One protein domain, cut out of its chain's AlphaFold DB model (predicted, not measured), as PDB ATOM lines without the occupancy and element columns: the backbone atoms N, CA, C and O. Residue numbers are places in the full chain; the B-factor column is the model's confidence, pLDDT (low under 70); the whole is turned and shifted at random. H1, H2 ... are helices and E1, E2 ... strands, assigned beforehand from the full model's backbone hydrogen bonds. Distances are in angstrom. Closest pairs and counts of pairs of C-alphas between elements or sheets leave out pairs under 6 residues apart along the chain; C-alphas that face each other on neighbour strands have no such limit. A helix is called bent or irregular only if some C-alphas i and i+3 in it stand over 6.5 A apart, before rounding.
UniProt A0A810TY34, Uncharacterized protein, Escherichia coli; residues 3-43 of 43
ATOM      1  N   THR A   3     112.725 107.982 112.984       70.75
ATOM      2  CA  THR A   3     112.280 108.541 114.257       70.75
ATOM      3  C   THR A   3     111.906 107.397 115.183       70.75
ATOM      4  O   THR A   3     111.064 106.567 114.841       70.75
ATOM      5  N   ILE A   4     112.541 107.346 116.350       78.94
ATOM      6  CA  ILE A   4     112.200 106.418 117.426       78.94
ATOM      7  C   ILE A   4     111.377 107.201 118.443       78.94
ATOM      8  O   ILE A   4     111.880 108.147 119.046       78.94
ATOM      9  N   ASP A   5     110.122 106.807 118.626       74.62
ATOM     10  CA  ASP A   5     109.281 107.300 119.716       74.62
ATOM     11  C   ASP A   5     109.719 106.644 121.035       74.62
ATOM     12  O   ASP A   5     109.862 105.420 121.111       74.62
ATOM     13  N   LEU A   6     109.972 107.457 122.060       78.12
ATOM     14  CA  LEU A   6     110.401 106.998 123.381       78.12
ATOM     15  C   LEU A   6     109.223 106.726 124.332       78.12
ATOM     16  O   LEU A   6     109.435 106.243 125.442       78.12
ATOM     17  N   GLY A   7     107.981 106.993 123.910       71.25
ATOM     18  CA  GLY A   7     106.775 106.686 124.684       71.25
ATOM     19  C   GLY A   7     106.534 107.614 125.880       71.25
ATOM     20  O   GLY A   7     105.684 107.332 126.721       71.25
ATOM     21  N   ASN A   8     107.268 108.723 125.963       67.62
ATOM     22  CA  ASN A   8     107.165 109.752 127.002       67.62
ATOM     23  C   ASN A   8     107.059 111.167 126.398       67.62
ATOM     24  O   ASN A   8     107.437 112.146 127.038       67.62
ATOM     25  N   ASN A   9     106.530 111.263 125.171       63.34
ATOM     26  CA  ASN A   9     106.452 112.491 124.374       63.34
ATOM     27  C   ASN A   9     107.822 113.044 123.921       63.34
ATOM     28  O   ASN A   9     107.911 114.179 123.456       63.34
ATOM     29  N   GLU A  10     108.882 112.238 124.016       60.78
ATOM     30  CA  GLU A  10     110.178 112.497 123.394       60.78
ATOM     31  C   GLU A  10     110.367 111.575 122.183       60.78
ATOM     32  O   GLU A  10     109.915 110.429 122.163       60.78
ATOM     33  N   SER A  11     111.056 112.066 121.154       65.44
ATOM     34  CA  SER A  11     111.426 111.257 119.994       65.44
ATOM     35  C   SER A  11     112.887 111.492 119.629       65.44
ATOM     36  O   SER A  11     113.376 112.622 119.654       65.44
ATOM     37  N   LEU A  12     113.603 110.412 119.316       72.94
ATOM     38  CA  LEU A  12     114.975 110.472 118.820       72.94
ATOM     39  C   LEU A  12     114.958 110.411 117.302       72.94
ATOM     40  O   LEU A  12     114.376 109.497 116.721       72.94
ATOM     41  N   VAL A  13     115.637 111.361 116.667       69.69
ATOM     42  CA  VAL A  13     115.720 111.450 115.211       69.69
ATOM     43  C   VAL A  13     117.121 111.074 114.746       69.69
ATOM     44  O   VAL A  13     118.116 111.607 115.231       69.69
ATOM     45  N   TYR A  14     117.183 110.169 113.776       83.94
ATOM     46  CA  TYR A  14     118.387 109.784 113.050       83.94
ATOM     47  C   TYR A  14     118.343 110.310 111.620       83.94
ATOM     48  O   TYR A  14     117.370 110.084 110.888       83.94
ATOM     49  N   GLY A  15     119.412 110.972 111.186       85.12
ATOM     50  CA  GLY A  15     119.490 111.451 109.813       85.12
ATOM     51  C   GLY A  15     120.660 112.375 109.526       85.12
ATOM     52  O   GLY A  15     121.386 112.802 110.422       85.12
ATOM     53  N   VAL A  16     120.816 112.675 108.240       88.50
ATOM     54  CA  VAL A  16     121.747 113.676 107.723       88.50
ATOM     55  C   VAL A  16     120.934 114.904 107.325       88.50
ATOM     56  O   VAL A  16     119.964 114.784 106.577       88.50
ATOM     57  N   PHE A  17     121.326 116.068 107.831       89.44
ATOM     58  CA  PHE A  17     120.622 117.332 107.658       89.44
ATOM     59  C   PHE A  17     121.498 118.306 106.867       89.44
ATOM     60  O   PHE A  17     122.650 118.512 107.255       89.44
ATOM     61  N   PRO A  18     120.994 118.890 105.767       93.62
ATOM     62  CA  PRO A  18     121.724 119.911 105.029       93.62
ATOM     63  C   PRO A  18     121.756 121.227 105.815       93.62
ATOM     64  O   PRO A  18     120.740 121.661 106.359       93.62
ATOM     65  N   ASN A  19     122.915 121.878 105.827       94.31
ATOM     66  CA  ASN A  19     123.103 123.228 106.346       94.31
ATOM     67  C   ASN A  19     123.102 124.244 105.187       94.31
ATOM     68  O   ASN A  19     123.281 123.892 104.020       94.31
ATOM     69  N   GLN A  20     122.912 125.528 105.501       95.38
ATOM     70  CA  GLN A  20     122.859 126.596 104.486       95.38
ATOM     71  C   GLN A  20     124.211 126.875 103.807       95.38
ATOM     72  O   GLN A  20     124.247 127.472 102.736       95.38
ATOM     73  N   ASP A  21     125.313 126.436 104.407       96.69
ATOM     74  CA  ASP A  21     126.687 126.657 103.942       96.69
ATOM     75  C   ASP A  21     127.231 125.514 103.062       96.69
ATOM     76  O   ASP A  21     128.422 125.468 102.762       96.69
ATOM     77  N   GLY A  22     126.369 124.580 102.647       94.62
ATOM     78  CA  GLY A  22     126.752 123.426 101.831       94.62
ATOM     79  C   GLY A  22     127.362 122.268 102.625       94.62
ATOM     80  O   GLY A  22     127.780 121.277 102.024       94.62
ATOM     81  N   THR A  23     127.403 122.357 103.956       95.81
ATOM     82  CA  THR A  23     127.807 121.251 104.832       95.81
ATOM     83  C   THR A  23     126.605 120.425 105.294       95.81
ATOM     84  O   THR A  23     125.447 120.787 105.073       95.81
ATOM     85  N   PHE A  24     126.874 119.284 105.933       92.06
ATOM     86  CA  PHE A  24     125.843 118.383 106.437       92.06
ATOM     87  C   PHE A  24     126.109 118.007 107.893       92.06
ATOM     88  O   PHE A  24     127.237 117.687 108.267       92.06
ATOM     89  N   THR A  25     125.048 117.972 108.692       90.81
ATOM     90  CA  THR A  25     125.076 117.509 110.080       90.81
ATOM     91  C   THR A  25     124.478 116.111 110.153       90.81
ATOM     92  O   THR A  25     123.318 115.917 109.797       90.81
ATOM     93  N   ALA A  26     125.243 115.129 110.627       87.50
ATOM     94  CA  ALA A  26     124.718 113.798 110.916       87.50
ATOM     95  C   ALA A  26     124.328 113.701 112.396       87.50
ATOM     96  O   ALA A  26     125.170 113.886 113.272       87.50
ATOM     97  N   ILE A  27     123.064 113.381 112.676       84.38
ATOM     98  CA  ILE A  27     122.607 113.030 114.023       84.38
ATOM     99  C   ILE A  27     122.541 111.506 114.109       84.38
ATOM    100  O   ILE A  27     121.701 110.872 113.471       84.38
ATOM    101  N   THR A  28     123.451 110.924 114.889       72.06
ATOM    102  CA  THR A  28     123.544 109.484 115.174       72.06
ATOM    103  C   THR A  28     123.072 109.186 116.593       72.06
ATOM    104  O   THR A  28     123.579 109.790 117.535       72.06
ATOM    105  N   TYR A  29     122.168 108.217 116.774       70.25
ATOM    106  CA  TYR A  29     121.925 107.630 118.094       70.25
ATOM    107  C   TYR A  29     122.919 106.498 118.350       70.25
ATOM    108  O   TYR A  29     123.206 105.684 117.471       70.25
ATOM    109  N   THR A  30     123.415 106.401 119.577       62.72
ATOM    110  CA  THR A  30     124.162 105.229 120.038       62.72
ATOM    111  C   THR A  30     123.160 104.230 120.611       62.72
ATOM    112  O   THR A  30     122.575 104.465 121.665       62.72
ATOM    113  N   LYS A  31     122.924 103.106 119.925       66.06
ATOM    114  CA  LYS A  31     122.105 102.010 120.467       66.06
ATOM    115  C   LYS A  31     122.967 101.138 121.372       66.06
ATOM    116  O   LYS A  31     123.886 100.479 120.894       66.06
ATOM    117  N   SER A  32     122.660 101.098 122.664       66.19
ATOM    118  CA  SER A  32     123.271 100.158 123.603       66.19
ATOM    119  C   SER A  32     122.415  98.893 123.735       66.19
ATOM    120  O   SER A  32     121.191  98.914 123.599       66.19
ATOM    121  N   LYS A  33     123.066  97.752 123.965       74.12
ATOM    122  CA  LYS A  33     122.425  96.466 124.259       74.12
ATOM    123  C   LYS A  33     123.138  95.852 125.452       74.12
ATOM    124  O   LYS A  33     124.364  95.800 125.473       74.12
ATOM    125  N   THR A  34     122.379  95.360 126.423       83.00
ATOM    126  CA  THR A  34     122.950  94.656 127.574       83.00
ATOM    127  C   THR A  34     123.296  93.220 127.194       83.00
ATOM    128  O   THR A  34     122.478  92.502 126.613       83.00
ATOM    129  N   PHE A  35     124.498  92.785 127.560       88.56
ATOM    130  CA  PHE A  35     124.958  91.409 127.409       88.56
ATOM    131  C   PHE A  35     125.271  90.819 128.780       88.56
ATOM    132  O   PHE A  35     125.696  91.525 129.690       88.56
ATOM    133  N   LYS A  36     125.074  89.507 128.925       91.56
ATOM    134  CA  LYS A  36     125.384  88.796 130.174       91.56
ATOM    135  C   LYS A  36     126.889  88.616 130.402       91.56
ATOM    136  O   LYS A  36     127.298  88.374 131.530       91.56
ATOM    137  N   THR A  37     127.700  88.687 129.347       93.44
ATOM    138  CA  THR A  37     129.151  88.475 129.406       93.44
ATOM    139  C   THR A  37     129.878  89.472 128.510       93.44
ATOM    140  O   THR A  37     129.354  89.884 127.473       93.44
ATOM    141  N   GLU A  38     131.111  89.822 128.880       92.62
ATOM    142  CA  GLU A  38     131.973  90.706 128.087       92.62
ATOM    143  C   GLU A  38     132.254  90.130 126.692       92.62
ATOM    144  O   GLU A  38     132.149  90.837 125.692       92.62
ATOM    145  N   SER A  39     132.532  88.824 126.597       93.44
ATOM    146  CA  SER A  39     132.737  88.146 125.311       93.44
ATOM    147  C   SER A  39     131.515  88.249 124.393       93.44
ATOM    148  O   SER A  39     131.674  88.266 123.177       93.44
ATOM    149  N   GLY A  40     130.304  88.331 124.959       89.88
ATOM    150  CA  GLY A  40     129.076  88.565 124.202       89.88
ATOM    151  C   GLY A  40     128.931  90.005 123.709       89.88
ATOM    152  O   GLY A  40     128.347  90.208 122.653       89.88
ATOM    153  N   ALA A  41     129.476  90.982 124.440       88.62
ATOM    154  CA  ALA A  41     129.420  92.402 124.086       88.62
ATOM    155  C   ALA A  41     130.468  92.830 123.042       88.62
ATOM    156  O   ALA A  41     130.284  93.850 122.387       88.62
ATOM    157  N   ARG A  42     131.569  92.080 122.895       83.62
ATOM    158  CA  ARG A  42     132.657  92.369 121.936       83.62
ATOM    159  C   ARG A  42     132.440  91.780 120.528       83.62
ATOM    160  O   ARG A  42     133.339  91.900 119.699       83.62
ATOM    161  N   ARG A  43     131.326  91.082 120.288       68.81
ATOM    162  CA  ARG A  43     131.055  90.319 119.058       68.81
ATOM    163  C   ARG A  43     130.102  91.026 118.108       68.81
ATOM    164  O   ARG A  43     129.208  91.741 118.605       68.81
TER     165      ARG A  43
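Overview. This is residues 3 to 43 of the 43 residues of an uncharacterized protein of Escherichia coli (UniProt A0A810TY34). A thin, flat, open chain with no closed core: one bent strand, E2, has E1 folded back beside its first part and E3 folded back beside its last part, which gives two hairpins joined through E2. Beyond E3 the backbone runs away from this small sheet to the short helix H1, and residues 34 to 40, of which 38 to 40 belong to H1, stick out free. The printed part has 41 residues with three named strands and one named helix, in the order E1, E2, E3, H1 along the chain; the sheet runs E1, E2, E3 and is antiparallel throughout. The class is mixed, helices and strands, with 19 residues in named elements, under half of those printed. The whole is extended, with a radius of gyration of the C-alphas of 15.8 A, and the C-alphas span 46 by 27 by 8 A along their three main axes.

Along the chain. The printed part begins with strand E1, residues 3 to 5, whose first C-alpha, that of Thr 3, is at (112.280, 108.541, 114.257). A tight link of 5 residues, 6 to 10, leads to strand E2, residues 11 to 18. E2 is the longest strand, with 8 residues and 20.1 A from first to last C-alpha, and it bends by 63 degrees at residue 15. Its last C-alpha, that of Pro 18, is at (121.724, 119.911, 105.029). Another tight link of 5 residues, 19 to 23, leads to strand E3, residues 24 to 27, which measures 9.8 A from first to last C-alpha. A short link of 10 residues, 28 to 37, then leads to helix H1, residues 38 to 41. H1 measures 5.0 A between its first and last C-alphas, and C-alpha 41 is at (129.420, 92.402, 124.086).

Arrangement. E1, E2 and E3 form a meander, each strand the antiparallel neighbour of the one before. E1 and E2 are a hairpin, with 166 degrees between their N-to-C directions. The C-alphas of Asp 5 and Ser 11 face each other at 4.5 A. N of residue 4 and O of residue 12 are within hydrogen-bond range at 2.9 A, and N 12 and O 4 are also 2.9 A apart. E2 and E3 are a hairpin too, with 165 degrees between their directions. The C-alphas of Val 16 and Ala 26 face each other at 4.4 A. Across this pair N 17 and O 25 are within hydrogen-bond range at 2.8 A, as are N 27 and O 15 at 2.9 A. The pairing is staggered: E2 pairs with E1 over its residues 11 to 13 and with E3 over its residues 15 to 18. E1 and E3 are the edge strands, E2 is the inner strand, and E1 and E3 are apart. H1 is not on the sheet, with 0 pairs of C-alphas within 10 A, and it is apart from E1 and from E2. H1 is too short for any pair of O i and N i+4 inside it; its 1 pair of O i and N i+3 is within range.

Size, cuts and confidence. The two C-alphas farthest apart are those of Asp 21 and Lys 36, at 46.1 A. The first and last printed C-alphas, those of Thr 3 and Arg 43, are 26.6 A apart. Arg 43 is the chain's last residue. The printed part has no cut, and no link in it is long. The mean pLDDT of the printed part of this model is 81.2. Nine residues are under 70: residues 8 to 11, residue 13, residues 30 to 32 and residue 43. The mean over H1 is 91, over E3 89 and over E1 75.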